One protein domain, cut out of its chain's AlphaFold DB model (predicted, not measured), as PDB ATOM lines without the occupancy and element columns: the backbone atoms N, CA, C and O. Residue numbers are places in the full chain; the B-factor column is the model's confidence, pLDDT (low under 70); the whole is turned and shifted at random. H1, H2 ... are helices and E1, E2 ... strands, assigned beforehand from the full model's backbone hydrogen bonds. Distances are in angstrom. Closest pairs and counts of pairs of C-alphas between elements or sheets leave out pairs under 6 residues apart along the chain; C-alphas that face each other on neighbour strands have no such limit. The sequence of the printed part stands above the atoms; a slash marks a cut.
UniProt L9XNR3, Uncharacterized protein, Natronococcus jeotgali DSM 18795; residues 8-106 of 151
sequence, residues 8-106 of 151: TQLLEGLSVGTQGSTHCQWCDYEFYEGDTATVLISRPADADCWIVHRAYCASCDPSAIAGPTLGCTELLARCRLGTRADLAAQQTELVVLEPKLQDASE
ATOM      1  N   THR A   8     -30.433  37.606  -5.486       88.75
ATOM      2  CA  THR A   8     -30.617  37.026  -6.825       88.75
ATOM      3  C   THR A   8     -32.077  36.694  -7.148       88.75
ATOM      4  O   THR A   8     -32.515  36.950  -8.263       88.75
ATOM      5  N   GLN A   9     -32.857  36.197  -6.183       90.31
ATOM      6  CA  GLN A   9     -34.288  35.936  -6.375       90.31
ATOM      7  C   GLN A   9     -35.097  37.221  -6.569       90.31
ATOM      8  O   GLN A   9     -36.093  37.202  -7.282       90.31
ATOM      9  N   LEU A  10     -34.674  38.328  -5.953       90.06
ATOM     10  CA  LEU A  10     -35.327  39.632  -6.108       90.06
ATOM     11  C   LEU A  10     -35.050  40.279  -7.471       90.06
ATOM     12  O   LEU A  10     -35.837  41.108  -7.920       90.06
ATOM     13  N   LEU A  11     -33.930  39.926  -8.105       94.06
ATOM     14  CA  LEU A  11     -33.501  40.515  -9.373       94.06
ATOM     15  C   LEU A  11     -34.065  39.797 -10.606       94.06
ATOM     16  O   LEU A  11     -34.151  40.402 -11.673       94.06
ATOM     17  N   GLU A  12     -34.433  38.522 -10.483       96.19
ATOM     18  CA  GLU A  12     -34.993  37.735 -11.586       96.19
ATOM     19  C   GLU A  12     -36.283  38.383 -12.123       96.19
ATOM     20  O   GLU A  12     -37.206  38.704 -11.374       96.19
ATOM     21  N   GLY A  13     -36.366  38.562 -13.440       95.69
ATOM     22  CA  GLY A  13     -37.535  39.128 -14.108       95.69
ATOM     23  C   GLY A  13     -37.663  40.653 -14.022       95.69
ATOM     24  O   GLY A  13     -38.660  41.190 -14.520       95.69
ATOM     25  N   LEU A  14     -36.694  41.361 -13.427       95.81
ATOM     26  CA  LEU A  14     -36.649  42.823 -13.477       95.81
ATOM     27  C   LEU A  14     -36.461  43.306 -14.914       95.81
ATOM     28  O   LEU A  14     -35.627  42.774 -15.646       95.81
ATOM     29  N   SER A  15     -37.222  44.327 -15.300       95.69
ATOM     30  CA  SER A  15     -37.135  44.924 -16.632       95.69
ATOM     31  C   SER A  15     -35.829  45.703 -16.798       95.69
ATOM     32  O   SER A  15     -35.391  46.415 -15.893       95.69
ATOM     33  N   VAL A  16     -35.216  45.573 -17.971       95.44
ATOM     34  CA  VAL A  16     -33.971  46.240 -18.351       95.44
ATOM     35  C   VAL A  16     -34.277  47.258 -19.445       95.44
ATOM     36  O   VAL A  16     -34.747  46.903 -20.525       95.44
ATOM     37  N   GLY A  17     -33.980  48.527 -19.166       89.06
ATOM     38  CA  GLY A  17     -34.238  49.633 -20.084       89.06
ATOM     39  C   GLY A  17     -35.703  50.063 -20.120       89.06
ATOM     40  O   GLY A  17     -36.470  49.834 -19.186       89.06
ATOM     41  N   THR A  18     -36.084  50.727 -21.206       80.88
ATOM     42  CA  THR A  18     -37.428  51.287 -21.385       80.88
ATOM     43  C   THR A  18     -37.949  50.929 -22.764       80.88
ATOM     44  O   THR A  18     -37.207  51.027 -23.735       80.88
ATOM     45  N   GLN A  19     -39.231  50.568 -22.867       74.88
ATOM     46  CA  GLN A  19     -39.899  50.305 -24.155       74.88
ATOM     47  C   GLN A  19     -39.216  49.216 -25.006       74.88
ATOM     48  O   GLN A  19     -39.222  49.280 -26.232       74.88
ATOM     49  N   GLY A  20     -38.630  48.210 -24.353       75.88
ATOM     50  CA  GLY A  20     -38.060  47.040 -25.025       75.88
ATOM     51  C   GLY A  20     -36.662  47.229 -25.613       75.88
ATOM     52  O   GLY A  20     -36.140  46.272 -26.175       75.88
ATOM     53  N   SER A  21     -36.039  48.400 -25.456       87.25
ATOM     54  CA  SER A  21     -34.640  48.610 -25.831       87.25
ATOM     55  C   SER A  21     -33.792  49.041 -24.638       87.25
ATOM     56  O   SER A  21     -34.236  49.713 -23.701       87.25
ATOM     57  N   THR A  22     -32.535  48.615 -24.668       94.81
ATOM     58  CA  THR A  22     -31.509  48.993 -23.702       94.81
ATOM     59  C   THR A  22     -30.154  48.941 -24.388       94.81
ATOM     60  O   THR A  22     -29.930  48.109 -25.266       94.81
ATOM     61  N   HIS A  23     -29.257  49.836 -23.993       97.38
ATOM     62  CA  HIS A  23     -27.938  49.969 -24.593       97.38
ATOM     63  C   HIS A  23     -26.866  49.880 -23.515       97.38
ATOM     64  O   HIS A  23     -27.096  50.210 -22.347       97.38
ATOM     65  N   CYS A  24     -25.677  49.431 -23.902       97.94
ATOM     66  CA  CYS A  24     -24.516  49.470 -23.034       97.94
ATOM     67  C   CYS A  24     -24.211  50.920 -22.666       97.94
ATOM     68  O   CYS A  24     -23.953  51.747 -23.538       97.94
ATOM     69  N   GLN A  25     -24.144  51.208 -21.367       96.69
ATOM     70  CA  GLN A  25     -23.901  52.549 -20.842       96.69
ATOM     71  C   GLN A  25     -22.607  53.193 -21.377       96.69
ATOM     72  O   GLN A  25     -22.498  54.418 -21.383       96.69
ATOM     73  N   TRP A  26     -21.619  52.385 -21.775       97.06
ATOM     74  CA  TRP A  26     -20.309  52.873 -22.209       97.06
ATOM     75  C   TRP A  26     -20.138  52.924 -23.729       97.06
ATOM     76  O   TRP A  26     -19.634  53.911 -24.257       97.06
ATOM     77  N   CYS A  27     -20.491  51.845 -24.432       97.81
ATOM     78  CA  CYS A  27     -20.205  51.697 -25.863       97.81
ATOM     79  C   CYS A  27     -21.442  51.762 -26.759       97.81
ATOM     80  O   CYS A  27     -21.301  51.599 -27.967       97.81
ATOM     81  N   ASP A  28     -22.624  51.969 -26.174       96.88
ATOM     82  CA  ASP A  28     -23.901  52.079 -26.883       96.88
ATOM     83  C   ASP A  28     -24.300  50.821 -27.680       96.88
ATOM     84  O   ASP A  28     -25.134  50.865 -28.575       96.88
ATOM     85  N   TYR A  29     -23.713  49.664 -27.354       97.38
ATOM     86  CA  TYR A  29     -24.156  48.380 -27.896       97.38
ATOM     87  C   TYR A  29     -25.618  48.122 -27.518       97.38
ATOM     88  O   TYR A  29     -25.926  48.065 -26.326       97.38
ATOM     89  N   GLU A  30     -26.492  47.954 -28.509       97.25
ATOM     90  CA  GLU A  30     -27.887  47.566 -28.298       97.25
ATOM     91  C   GLU A  30     -27.963  46.102 -27.859       97.25
ATOM     92  O   GLU A  30     -27.397  45.221 -28.507       97.25
ATOM     93  N   PHE A  31     -28.655  45.857 -26.749       97.38
ATOM     94  CA  PHE A  31     -28.859  44.513 -26.229       97.38
ATOM     95  C   PHE A  31     -30.104  43.853 -26.810       97.38
ATOM     96  O   PHE A  31     -31.138  44.494 -27.001       97.38
ATOM     97  N   TYR A  32     -30.030  42.535 -26.955       96.12
ATOM     98  CA  TYR A  32     -31.119  41.680 -27.401       96.12
ATOM     99  C   TYR A  32     -31.323  40.487 -26.458       96.12
ATOM    100  O   TYR A  32     -30.560  40.233 -25.522       96.12
ATOM    101  N   GLU A  33     -32.385  39.725 -26.713       96.25
ATOM    102  CA  GLU A  33     -32.635  38.470 -26.014       96.25
ATOM    103  C   GLU A  33     -31.453  37.501 -26.162       96.25
ATOM    104  O   GLU A  33     -30.933  37.273 -27.253       96.25
ATOM    105  N   GLY A  34     -31.060  36.886 -25.050       96.88
ATOM    106  CA  GLY A  34     -29.960  35.932 -24.982       96.88
ATOM    107  C   GLY A  34     -28.611  36.558 -24.645       96.88
ATOM    108  O   GLY A  34     -27.725  35.821 -24.200       96.88
ATOM    109  N   ASP A  35     -28.464  37.879 -24.774       97.75
ATOM    110  CA  ASP A  35     -27.218  38.564 -24.445       97.75
ATOM    111  C   ASP A  35     -26.859  38.421 -22.969       97.75
ATOM    112  O   ASP A  35     -27.708  38.294 -22.083       97.75
ATOM    113  N   THR A  36     -25.557  38.451 -22.697       98.12
ATOM    114  CA  THR A  36     -25.039  38.564 -21.335       98.12
ATOM    115  C   THR A  36     -24.780  40.026 -21.017       98.12
ATOM    116  O   THR A  36     -24.049  40.699 -21.747       98.12
ATOM    117  N   ALA A  37     -25.321  40.485 -19.895       98.00
ATOM    118  CA  ALA A  37     -25.147  41.844 -19.414       98.00
ATOM    119  C   ALA A  37     -24.736  41.851 -17.943       98.00
ATOM    120  O   ALA A  37     -25.122  40.978 -17.162       98.00
ATOM    121  N   THR A  38     -23.985  42.872 -17.560       98.44
ATOM    122  CA  THR A  38     -23.834  43.270 -16.163       98.44
ATOM    123  C   THR A  38     -24.750  44.457 -15.920       98.44
ATOM    124  O   THR A  38     -24.695  45.440 -16.654       98.44
ATOM    125  N   VAL A  39     -25.623  44.365 -14.923       97.69
ATOM    126  CA  VAL A  39     -26.604  45.399 -14.590       97.69
ATOM    127  C   VAL A  39     -26.294  46.009 -13.231       97.69
ATOM    128  O   VAL A  39     -25.992  45.293 -12.275       97.69
ATOM    129  N   LEU A  40     -26.372  47.338 -13.155       97.38
ATOM    130  CA  LEU A  40     -26.392  48.078 -11.898       97.38
ATOM    131  C   LEU A  40     -27.852  48.334 -11.531       97.38
ATOM    132  O   LEU A  40     -28.560  49.055 -12.243       97.38
ATOM    133  N   ILE A  41     -28.287  47.731 -10.431       96.50
ATOM    134  CA  ILE A  41     -29.640  47.860  -9.900       96.50
ATOM    135  C   ILE A  41     -29.570  48.659  -8.602       96.50
ATOM    136  O   ILE A  41     -28.644  48.462  -7.818       96.50
ATOM    137  N   SER A  42     -30.543  49.530  -8.351       95.19
ATOM    138  CA  SER A  42     -30.675  50.182  -7.050       95.19
ATOM    139  C   SER A  42     -32.080  50.063  -6.484       95.19
ATOM    140  O   SER A  42     -33.053  49.839  -7.212       95.19
ATOM    141  N   ARG A  43     -32.161  50.210  -5.168       95.19
ATOM    142  CA  ARG A  43     -33.392  50.415  -4.420       95.19
ATOM    143  C   ARG A  43     -33.154  51.541  -3.410       95.19
ATOM    144  O   ARG A  43     -32.337  51.354  -2.502       95.19
ATOM    145  N   PRO A  44     -33.845  52.684  -3.541       93.62
ATOM    146  CA  PRO A  44     -33.859  53.721  -2.512       93.62
ATOM    147  C   PRO A  44     -34.297  53.163  -1.151       93.62
ATOM    148  O   PRO A  44     -35.137  52.268  -1.092       93.62
ATOM    149  N   ALA A  45     -33.741  53.679  -0.054       90.81
ATOM    150  CA  ALA A  45     -34.043  53.200   1.300       90.81
ATOM    151  C   ALA A  45     -35.526  53.359   1.694       90.81
ATOM    152  O   ALA A  45     -36.016  52.628   2.553       90.81
ATOM    153  N   ASP A  46     -36.231  54.294   1.062       89.69
ATOM    154  CA  ASP A  46     -37.649  54.598   1.249       89.69
ATOM    155  C   ASP A  46     -38.564  53.965   0.182       89.69
ATOM    156  O   ASP A  46     -39.770  54.219   0.177       89.69
ATOM    157  N   ALA A  47     -38.017  53.132  -0.711       90.31
ATOM    158  CA  ALA A  47     -38.756  52.475  -1.781       90.31
ATOM    159  C   ALA A  47     -38.701  50.945  -1.676       90.31
ATOM    160  O   ALA A  47     -37.683  50.343  -1.339       90.31
ATOM    161  N   ASP A  48     -39.797  50.299  -2.072       88.19
ATOM    162  CA  ASP A  48     -39.914  48.836  -2.049       88.19
ATOM    163  C   ASP A  48     -39.513  48.167  -3.376       88.19
ATOM    164  O   ASP A  48     -39.494  46.939  -3.471       88.19
ATOM    165  N   CYS A  49     -39.194  48.946  -4.416       90.69
ATOM    166  CA  CYS A  49     -38.903  48.431  -5.753       90.69
ATOM    167  C   CYS A  49     -37.430  48.571  -6.152       90.69
ATOM    168  O   CYS A  49     -36.773  49.574  -5.887       90.69
ATOM    169  N   TRP A  50     -36.932  47.544  -6.838       94.81
ATOM    170  CA  TRP A  50     -35.622  47.546  -7.478       94.81
ATOM    171  C   TRP A  50     -35.736  48.058  -8.913       94.81
ATOM    172  O   TRP A  50     -36.666  47.690  -9.632       94.81
ATOM    173  N   ILE A  51     -34.776  48.878  -9.337       94.44
ATOM    174  CA  ILE A  51     -34.745  49.479 -10.673       94.44
ATOM    175  C   ILE A  51     -33.367  49.270 -11.294       94.44
ATOM    176  O   ILE A  51     -32.343  49.543 -10.668       94.44
ATOM    177  N   VAL A  52     -33.337  48.806 -12.544       95.56
ATOM    178  CA  VAL A  52     -32.103  48.725 -13.332       95.56
ATOM    179  C   VAL A  52     -31.767  50.113 -13.875       95.56
ATOM    180  O   VAL A  52     -32.528  50.676 -14.658       95.56
ATOM    181  N   HIS A  53     -30.620  50.663 -13.479       94.12
ATOM    182  CA  HIS A  53     -30.179  51.991 -13.918       94.12
ATOM    183  C   HIS A  53     -29.263  51.943 -15.129       94.12
ATOM    184  O   HIS A  53     -29.295  52.838 -15.971       94.12
ATOM    185  N   ARG A  54     -28.385  50.939 -15.175       95.19
ATOM    186  CA  ARG A  54     -27.340  50.827 -16.192       95.19
ATOM    187  C   ARG A  54     -27.162  49.371 -16.572       95.19
ATOM    188  O   ARG A  54     -27.186  48.501 -15.703       95.19
ATOM    189  N   ALA A  55     -26.932  49.135 -17.855       97.25
ATOM    190  CA  ALA A  55     -26.523  47.847 -18.389       97.25
ATOM    191  C   ALA A  55     -25.154  47.994 -19.064       97.25
ATOM    192  O   ALA A  55     -24.871  49.003 -19.710       97.25
ATOM    193  N   TYR A  56     -24.303  46.988 -18.912       98.19
ATOM    194  CA  TYR A  56     -22.946  46.938 -19.445       98.19
ATOM    195  C   TYR A  56     -22.762  45.637 -20.217       98.19
ATOM    196  O   TYR A  56     -23.128  44.565 -19.730       98.19
ATOM    197  N   CYS A  57     -22.246  45.722 -21.443       98.25
ATOM    198  CA  CYS A  57     -21.953  44.524 -22.224       98.25
ATOM    199  C   CYS A  57     -20.722  43.817 -21.644       98.25
ATOM    200  O   CYS A  57     -19.956  44.415 -20.890       98.25
ATOM    201  N   ALA A  58     -20.489  42.567 -22.038       96.38
ATOM    202  CA  ALA A  58     -19.374  41.763 -21.526       96.38
ATOM    203  C   ALA A  58     -17.968  42.350 -21.784       96.38
ATOM    204  O   ALA A  58     -17.001  41.867 -21.211       96.38
ATOM    205  N   SER A  59     -17.836  43.345 -22.668       97.38
ATOM    206  CA  SER A  59     -16.568  44.044 -22.927       97.38
ATOM    207  C   SER A  59     -16.386  45.306 -22.078       97.38
ATOM    208  O   SER A  59     -15.292  45.864 -22.039       97.38
ATOM    209  N   CYS A  60     -17.459  45.802 -21.460       97.75
ATOM    210  CA  CYS A  60     -17.494  47.052 -20.702       97.75
ATOM    211  C   CYS A  60     -17.947  46.830 -19.254       97.75
ATOM    212  O   CYS A  60     -18.291  47.802 -18.579       97.75
ATOM    213  N   ASP A  61     -18.026  45.579 -18.796       96.38
ATOM    214  CA  ASP A  61     -18.578  45.257 -17.492       96.38
ATOM    215  C   ASP A  61     -17.653  45.731 -16.363       96.38
ATOM    216  O   ASP A  61     -16.455  45.433 -16.356       96.38
ATOM    217  N   PRO A  62     -18.177  46.485 -15.385       96.25
ATOM    218  CA  PRO A  62     -17.413  46.801 -14.192       96.25
ATOM    219  C   PRO A  62     -17.305  45.561 -13.297       96.25
ATOM    220  O   PRO A  62     -18.205  44.723 -13.250       96.25
ATOM    221  N   SER A  63     -16.212  45.462 -12.540       94.25
ATOM    222  CA  SER A  63     -16.027  44.403 -11.540       94.25
ATOM    223  C   SER A  63     -16.609  44.747 -10.165       94.25
ATOM    224  O   SER A  63     -16.759  43.843  -9.346       94.25
ATOM    225  N   ALA A  64     -16.905  46.026  -9.905       96.56
ATOM    226  CA  ALA A  64     -17.393  46.546  -8.628       96.56
ATOM    227  C   ALA A  64     -18.190  47.850  -8.817       96.56
ATOM    228  O   ALA A  64     -18.073  48.519  -9.851       96.56
ATOM    229  N   ILE A  65     -18.981  48.224  -7.811       95.62
ATOM    230  CA  ILE A  65     -19.743  49.477  -7.776       95.62
ATOM    231  C   ILE A  65     -18.780  50.635  -7.475       95.62
ATOM    232  O   ILE A  65     -18.203  50.727  -6.392       95.62
ATOM    233  N   ALA A  66     -18.603  51.544  -8.436       91.44
ATOM    234  CA  ALA A  66     -17.768  52.730  -8.268       91.44
ATOM    235  C   ALA A  66     -18.623  53.953  -7.913       91.44
ATOM    236  O   ALA A  66     -19.353  54.461  -8.762       91.44
ATOM    237  N   GLY A  67     -18.486  54.444  -6.676       89.31
ATOM    238  CA  GLY A  67     -19.188  55.638  -6.194       89.31
ATOM    239  C   GLY A  67     -20.673  55.377  -5.937       89.31
ATOM    240  O   GLY A  67     -21.494  55.809  -6.746       89.31
ATOM    241  N   PRO A  68     -21.015  54.663  -4.849       90.56
ATOM    242  CA  PRO A  68     -22.389  54.285  -4.583       90.56
ATOM    243  C   PRO A  68     -23.295  55.490  -4.325       90.56
ATOM    244  O   PRO A  68     -22.870  56.501  -3.755       90.56
ATOM    245  N   THR A  69     -24.555  55.376  -4.733       92.12
ATOM    246  CA  THR A  69     -25.556  56.431  -4.550       92.12
ATOM    247  C   THR A  69     -25.991  56.502  -3.085       92.12
ATOM    248  O   THR A  69     -26.480  55.523  -2.524       92.12
ATOM    249  N   LEU A  70     -25.845  57.676  -2.456       92.50
ATOM    250  CA  LEU A  70     -26.295  57.898  -1.076       92.50
ATOM    251  C   LEU A  70     -27.795  57.618  -0.933       92.50
ATOM    252  O   LEU A  70     -28.591  58.011  -1.785       92.50
ATOM    253  N   GLY A  71     -28.171  56.959   0.163       93.12
ATOM    254  CA  GLY A  71     -29.556  56.572   0.433       93.12
ATOM    255  C   GLY A  71     -30.094  55.416  -0.420       93.12
ATOM    256  O   GLY A  71     -31.268  55.079  -0.282       93.12
ATOM    257  N   CYS A  72     -29.277  54.775  -1.262       94.25
ATOM    258  CA  CYS A  72     -29.685  53.619  -2.060       94.25
ATOM    259  C   CYS A  72     -28.927  52.359  -1.642       94.25
ATOM    260  O   CYS A  72     -27.724  52.388  -1.414       94.25
ATOM    261  N   THR A  73     -29.629  51.226  -1.606       94.75
ATOM    262  CA  THR A  73     -28.964  49.925  -1.736       94.75
ATOM    263  C   THR A  73     -28.668  49.712  -3.213       94.75
ATOM    264  O   THR A  73     -29.597  49.795  -4.018       94.75
ATOM    265  N   GLU A  74     -27.428  49.415  -3.590       96.00
ATOM    266  CA  GLU A  74     -27.097  49.081  -4.978       96.00
ATOM    267  C   GLU A  74     -26.525  47.675  -5.082       96.00
ATOM    268  O   GLU A  74     -25.832  47.181  -4.195       96.00
ATOM    269  N   LEU A  75     -26.834  47.018  -6.192       96.62
ATOM    270  CA  LEU A  75     -26.352  45.691  -6.523       96.62
ATOM    271  C   LEU A  75     -25.768  45.719  -7.926       96.62
ATOM    272  O   LEU A  75     -26.368  46.263  -8.856       96.62
ATOM    273  N   LEU A  76     -24.623  45.067  -8.085       97.62
ATOM    274  CA  LEU A  76     -24.035  44.781  -9.380       97.62
ATOM    275  C   LEU A  76     -24.179  43.290  -9.654       97.62
ATOM    276  O   LEU A  76     -23.677  42.462  -8.890       97.62
ATOM    277  N   ALA A  77     -24.876  42.934 -10.727       97.88
ATOM    278  CA  ALA A  77     -25.131  41.541 -11.061       97.88
ATOM    279  C   ALA A  77     -24.868  41.260 -12.536       97.88
ATOM    280  O   ALA A  77     -25.322  41.987 -13.416       97.88
ATOM    281  N   ARG A  78     -24.192  40.143 -12.803       98.12
ATOM    282  CA  ARG A  78     -24.087  39.576 -14.145       98.12
ATOM    283  C   ARG A  78     -25.293  38.684 -14.405       98.12
ATOM    284  O   ARG A  78     -25.653  37.891 -13.543       98.12
ATOM    285  N   CYS A  79     -25.891  38.775 -15.580       98.00
ATOM    286  CA  CYS A  79     -27.108  38.048 -15.928       98.00
ATOM    287  C   CYS A  79     -27.173  37.741 -17.426       98.00
ATOM    288  O   CYS A  79     -26.365  38.237 -18.220       98.00
ATOM    289  N   ARG A  80     -28.153  36.923 -17.803       98.19
ATOM    290  CA  ARG A  80     -28.632  36.820 -19.180       98.19
ATOM    291  C   ARG A  80     -29.866  37.690 -19.363       98.19
ATOM    292  O   ARG A  80     -30.604  37.923 -18.411       98.19
ATOM    293  N   LEU A  81     -30.106  38.139 -20.585       97.56
ATOM    294  CA  LEU A  81     -31.318  38.867 -20.935       97.56
ATOM    295  C   LEU A  81     -32.342  37.921 -21.563       97.56
ATOM    296  O   LEU A  81     -32.014  37.101 -22.422       97.56
ATOM    297  N   GLY A  82     -33.583  38.025 -21.107       96.81
ATOM    298  CA  GLY A  82     -34.756  37.381 -21.690       96.81
ATOM    299  C   GLY A  82     -35.753  38.410 -22.202       96.81
ATOM    300  O   GLY A  82     -35.561  39.606 -21.997       96.81
ATOM    301  N   THR A  83     -36.852  37.942 -22.787       95.50
ATOM    302  CA  THR A  83     -37.981  38.796 -23.181       95.50
ATOM    303  C   THR A  83     -39.230  38.413 -22.395       95.50
ATOM    304  O   THR A  83     -39.605  37.240 -22.340       95.50
ATOM    305  N   ARG A  84     -39.921  39.401 -21.818       94.75
ATOM    306  CA  ARG A  84     -41.270  39.248 -21.261       94.75
ATOM    307  C   ARG A  84     -42.265  40.015 -22.120       94.75
ATOM    308  O   ARG A  84     -42.070  41.196 -22.389       94.75
ATOM    309  N   ALA A  85     -43.348  39.352 -22.515       92.81
ATOM    310  CA  ALA A  85     -44.451  39.979 -23.232       92.81
ATOM    311  C   ALA A  85     -45.608  40.292 -22.273       92.81
ATOM    312  O   ALA A  85     -46.141  39.387 -21.628       92.81
ATOM    313  N   ASP A  86     -46.025  41.556 -22.221       90.44
ATOM    314  CA  ASP A  86     -47.319  41.960 -21.678       90.44
ATOM    315  C   ASP A  86     -48.326  42.026 -22.831       90.44
ATOM    316  O   ASP A  86     -48.342  42.956 -23.642       90.44
ATOM    317  N   LEU A  87     -49.179  41.005 -22.913       92.75
ATOM    318  CA  LEU A  87     -50.173  40.889 -23.978       92.75
ATOM    319  C   LEU A  87     -51.310  41.909 -23.849       92.75
ATOM    320  O   LEU A  87     -51.920  42.251 -24.860       92.75
ATOM    321  N   ALA A  88     -51.602  42.387 -22.635       93.25
ATOM    322  CA  ALA A  88     -52.647  43.378 -22.414       93.25
ATOM    323  C   ALA A  88     -52.186  44.762 -22.885       93.25
ATOM    324  O   ALA A  88     -52.950  45.473 -23.536       93.25
ATOM    325  N   ALA A  89     -50.925  45.109 -22.610       90.00
ATOM    326  CA  ALA A  89     -50.302  46.343 -23.087       90.00
ATOM    327  C   ALA A  89     -49.780  46.249 -24.534       90.00
ATOM    328  O   ALA A  89     -49.440  47.274 -25.121       90.00
ATOM    329  N   GLN A  90     -49.718  45.042 -25.113       92.19
ATOM    330  CA  GLN A  90     -49.058  44.753 -26.393       92.19
ATOM    331  C   GLN A  90     -47.593  45.222 -26.419       92.19
ATOM    332  O   GLN A  90     -47.116  45.764 -27.415       92.19
ATOM    333  N   GLN A  91     -46.886  45.019 -25.307       91.25
ATOM    334  CA  GLN A  91     -45.503  45.450 -25.120       91.25
ATOM    335  C   GLN A  91     -44.591  44.265 -24.821       91.25
ATOM    336  O   GLN A  91     -45.005  43.258 -24.246       91.25
ATOM    337  N   THR A  92     -43.330  44.401 -25.210       92.25
ATOM    338  CA  THR A  92     -42.263  43.457 -24.881       92.25
ATOM    339  C   THR A  92     -41.143  44.191 -24.171       92.25
ATOM    340  O   THR A  92     -40.737  45.270 -24.600       92.25
ATOM    341  N   GLU A  93     -40.630  43.592 -23.107       94.69
ATOM    342  CA  GLU A  93     -39.546  44.141 -22.302       94.69
ATOM    343  C   GLU A  93     -38.409  43.133 -22.214       94.69
ATOM    344  O   GLU A  93     -38.650  41.933 -22.049       94.69
ATOM    345  N   LEU A  94     -37.173  43.626 -22.273       96.50
ATOM    346  CA  LEU A  94     -36.029  42.828 -21.863       96.50
ATOM    347  C   LEU A  94     -36.052  42.672 -20.346       96.50
ATOM    348  O   LEU A  94     -36.352  43.624 -19.626       96.50
ATOM    349  N   VAL A  95     -35.740  41.476 -19.861       97.06
ATOM    350  CA  VAL A  95     -35.750  41.151 -18.433       97.06
ATOM    351  C   VAL A  95     -34.485  40.415 -18.012       97.06
ATOM    352  O   VAL A  95     -33.877  39.696 -18.802       97.06
ATOM    353  N   VAL A  96     -34.108  40.582 -16.748       97.75
ATOM    354  CA  VAL A  96     -32.997  39.866 -16.116       97.75
ATOM    355  C   VAL A  96     -33.349  38.389 -15.946       97.75
ATOM    356  O   VAL A  96     -34.380  38.065 -15.358       97.75
ATOM    357  N   LEU A  97     -32.465  37.506 -16.406       98.06
ATOM    358  CA  LEU A  97     -32.506  36.066 -16.175       98.06
ATOM    359  C   LEU A  97     -31.215  35.586 -15.510       98.06
ATOM    360  O   LEU A  97     -30.117  36.013 -15.878       98.06
ATOM    361  N   GLU A  98     -31.343  34.642 -14.584       96.81
ATOM    362  CA  GLU A  98     -30.228  33.940 -13.941       96.81
ATOM    363  C   GLU A  98     -29.168  34.900 -13.345       96.81
ATOM    364  O   GLU A  98     -27.972  34.772 -13.641       96.81
ATOM    365  N   PRO A  99     -29.558  35.899 -12.523       97.56
ATOM    366  CA  PRO A  99     -28.634  36.891 -12.009       97.56
ATOM    367  C   PRO A  99     -27.639  36.259 -11.038       97.56
ATOM    368  O   PRO A  99     -27.979  35.490 -10.135       97.56
ATOM    369  N   LYS A 100     -26.384  36.667 -11.184       97.06
ATOM    370  CA  LYS A 100     -25.280  36.343 -10.297       97.06
ATOM    371  C   LYS A 100     -24.706  37.632  -9.733       97.06
ATOM    372  O   LYS A 100     -24.106  38.421 -10.463       97.06
ATOM    373  N   LEU A 101     -24.873  37.813  -8.427       96.69
ATOM    374  CA  LEU A 101     -24.348  38.971  -7.715       96.69
ATOM    375  C   LEU A 101     -22.814  39.003  -7.799       96.69
ATOM    376  O   LEU A 101     -22.155  37.980  -7.591       96.69
ATOM    377  N   GLN A 102     -22.273  40.171  -8.127       96.50
ATOM    378  CA  GLN A 102     -20.839  40.453  -8.185       96.50
ATOM    379  C   GLN A 102     -20.414  41.370  -7.041       96.50
ATOM    380  O   GLN A 102     -19.381  41.116  -6.430       96.50
ATOM    381  N   ASP A 103     -21.216  42.396  -6.748       96.56
ATOM    382  CA  ASP A 103     -20.931  43.385  -5.712       96.56
ATOM    383  C   ASP A 103     -22.227  44.001  -5.159       96.56
ATOM    384  O   ASP A 103     -23.282  43.916  -5.799       96.56
ATOM    385  N   ALA A 104     -22.153  44.595  -3.971       95.25
ATOM    386  CA  ALA A 104     -23.280  45.224  -3.292       95.25
ATOM    387  C   ALA A 104     -22.826  46.416  -2.438       95.25
ATOM    388  O   ALA A 104     -21.789  46.354  -1.779       95.25
ATOM    389  N   SER A 105     -23.643  47.466  -2.390       93.50
ATOM    390  CA  SER A 105     -23.489  48.587  -1.464       93.50
ATOM    391  C   SER A 105     -24.732  48.718  -0.584       93.50
ATOM    392  O   SER A 105     -25.872  48.591  -1.041       93.50
ATOM    393  N   GLU A 106     -24.506  48.949   0.707       89.69
ATOM    394  CA  GLU A 106     -25.568  49.289   1.651       89.69
ATOM    395  C   GLU A 106     -25.894  50.788   1.562       89.69
ATOM    396  O   GLU A 106     -25.018  51.586   1.210       89.69
TER     397      GLU A 106
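What this domain is: This is residues 8 to 106 of the 151 residues of an uncharacterized protein of Natronococcus jeotgali DSM 18795 (UniProt L9XNR3). Look for one strongly twisted, curled sheet of four antiparallel strands, in the order E2, E1, E3, E4, with long E3 and E4 bending sharply. Short H1 sits on the sheet, and residues 15 to 16 pair with E4. The printed part has 99 residues, running H1, E1, E2, E3, E4; it is mostly strand and compact, with a radius of gyration of the C-alphas of 13.0 A and spans of 36 by 32 by 21 A.

Where its parts are: Find E3, residues 72 to 86, 28.8 A long, from C-alpha 72 at (-29.685, 53.619, -2.060); E4, residues 91 to 105, spans 32.5 A and ends with C-alpha 105 at (-23.489, 48.587, -1.464). E1 is 36 to 44, 25.7 A; E2 is 51 to 57, 17.9 A; H1 is 8 to 11, 5.2 A.

How they stand to each other: Hairpin E3 and E4 has N 82 and O 95 at 2.9 A. E1 and E3 are antiparallel neighbours, with N 39 and O 77 within hydrogen-bond range at 2.8 A; hairpin E1 and E2 has N 38 and O 56 within range at 2.9 A. H1, too short for an O i to N i+4 pair, has its one O i to N i+3 pair within range; its height over the sheet is 7.4 A, and C-alphas 8 and 99, its closest to E4, are 5.6 A apart.

The domain as a whole: C-alphas 67 and 88 are farthest apart, 39.2 A. The printed part has no cut; links H1 to E1 and E2 to E3 are long. No printed residue is under 70 in pLDDT.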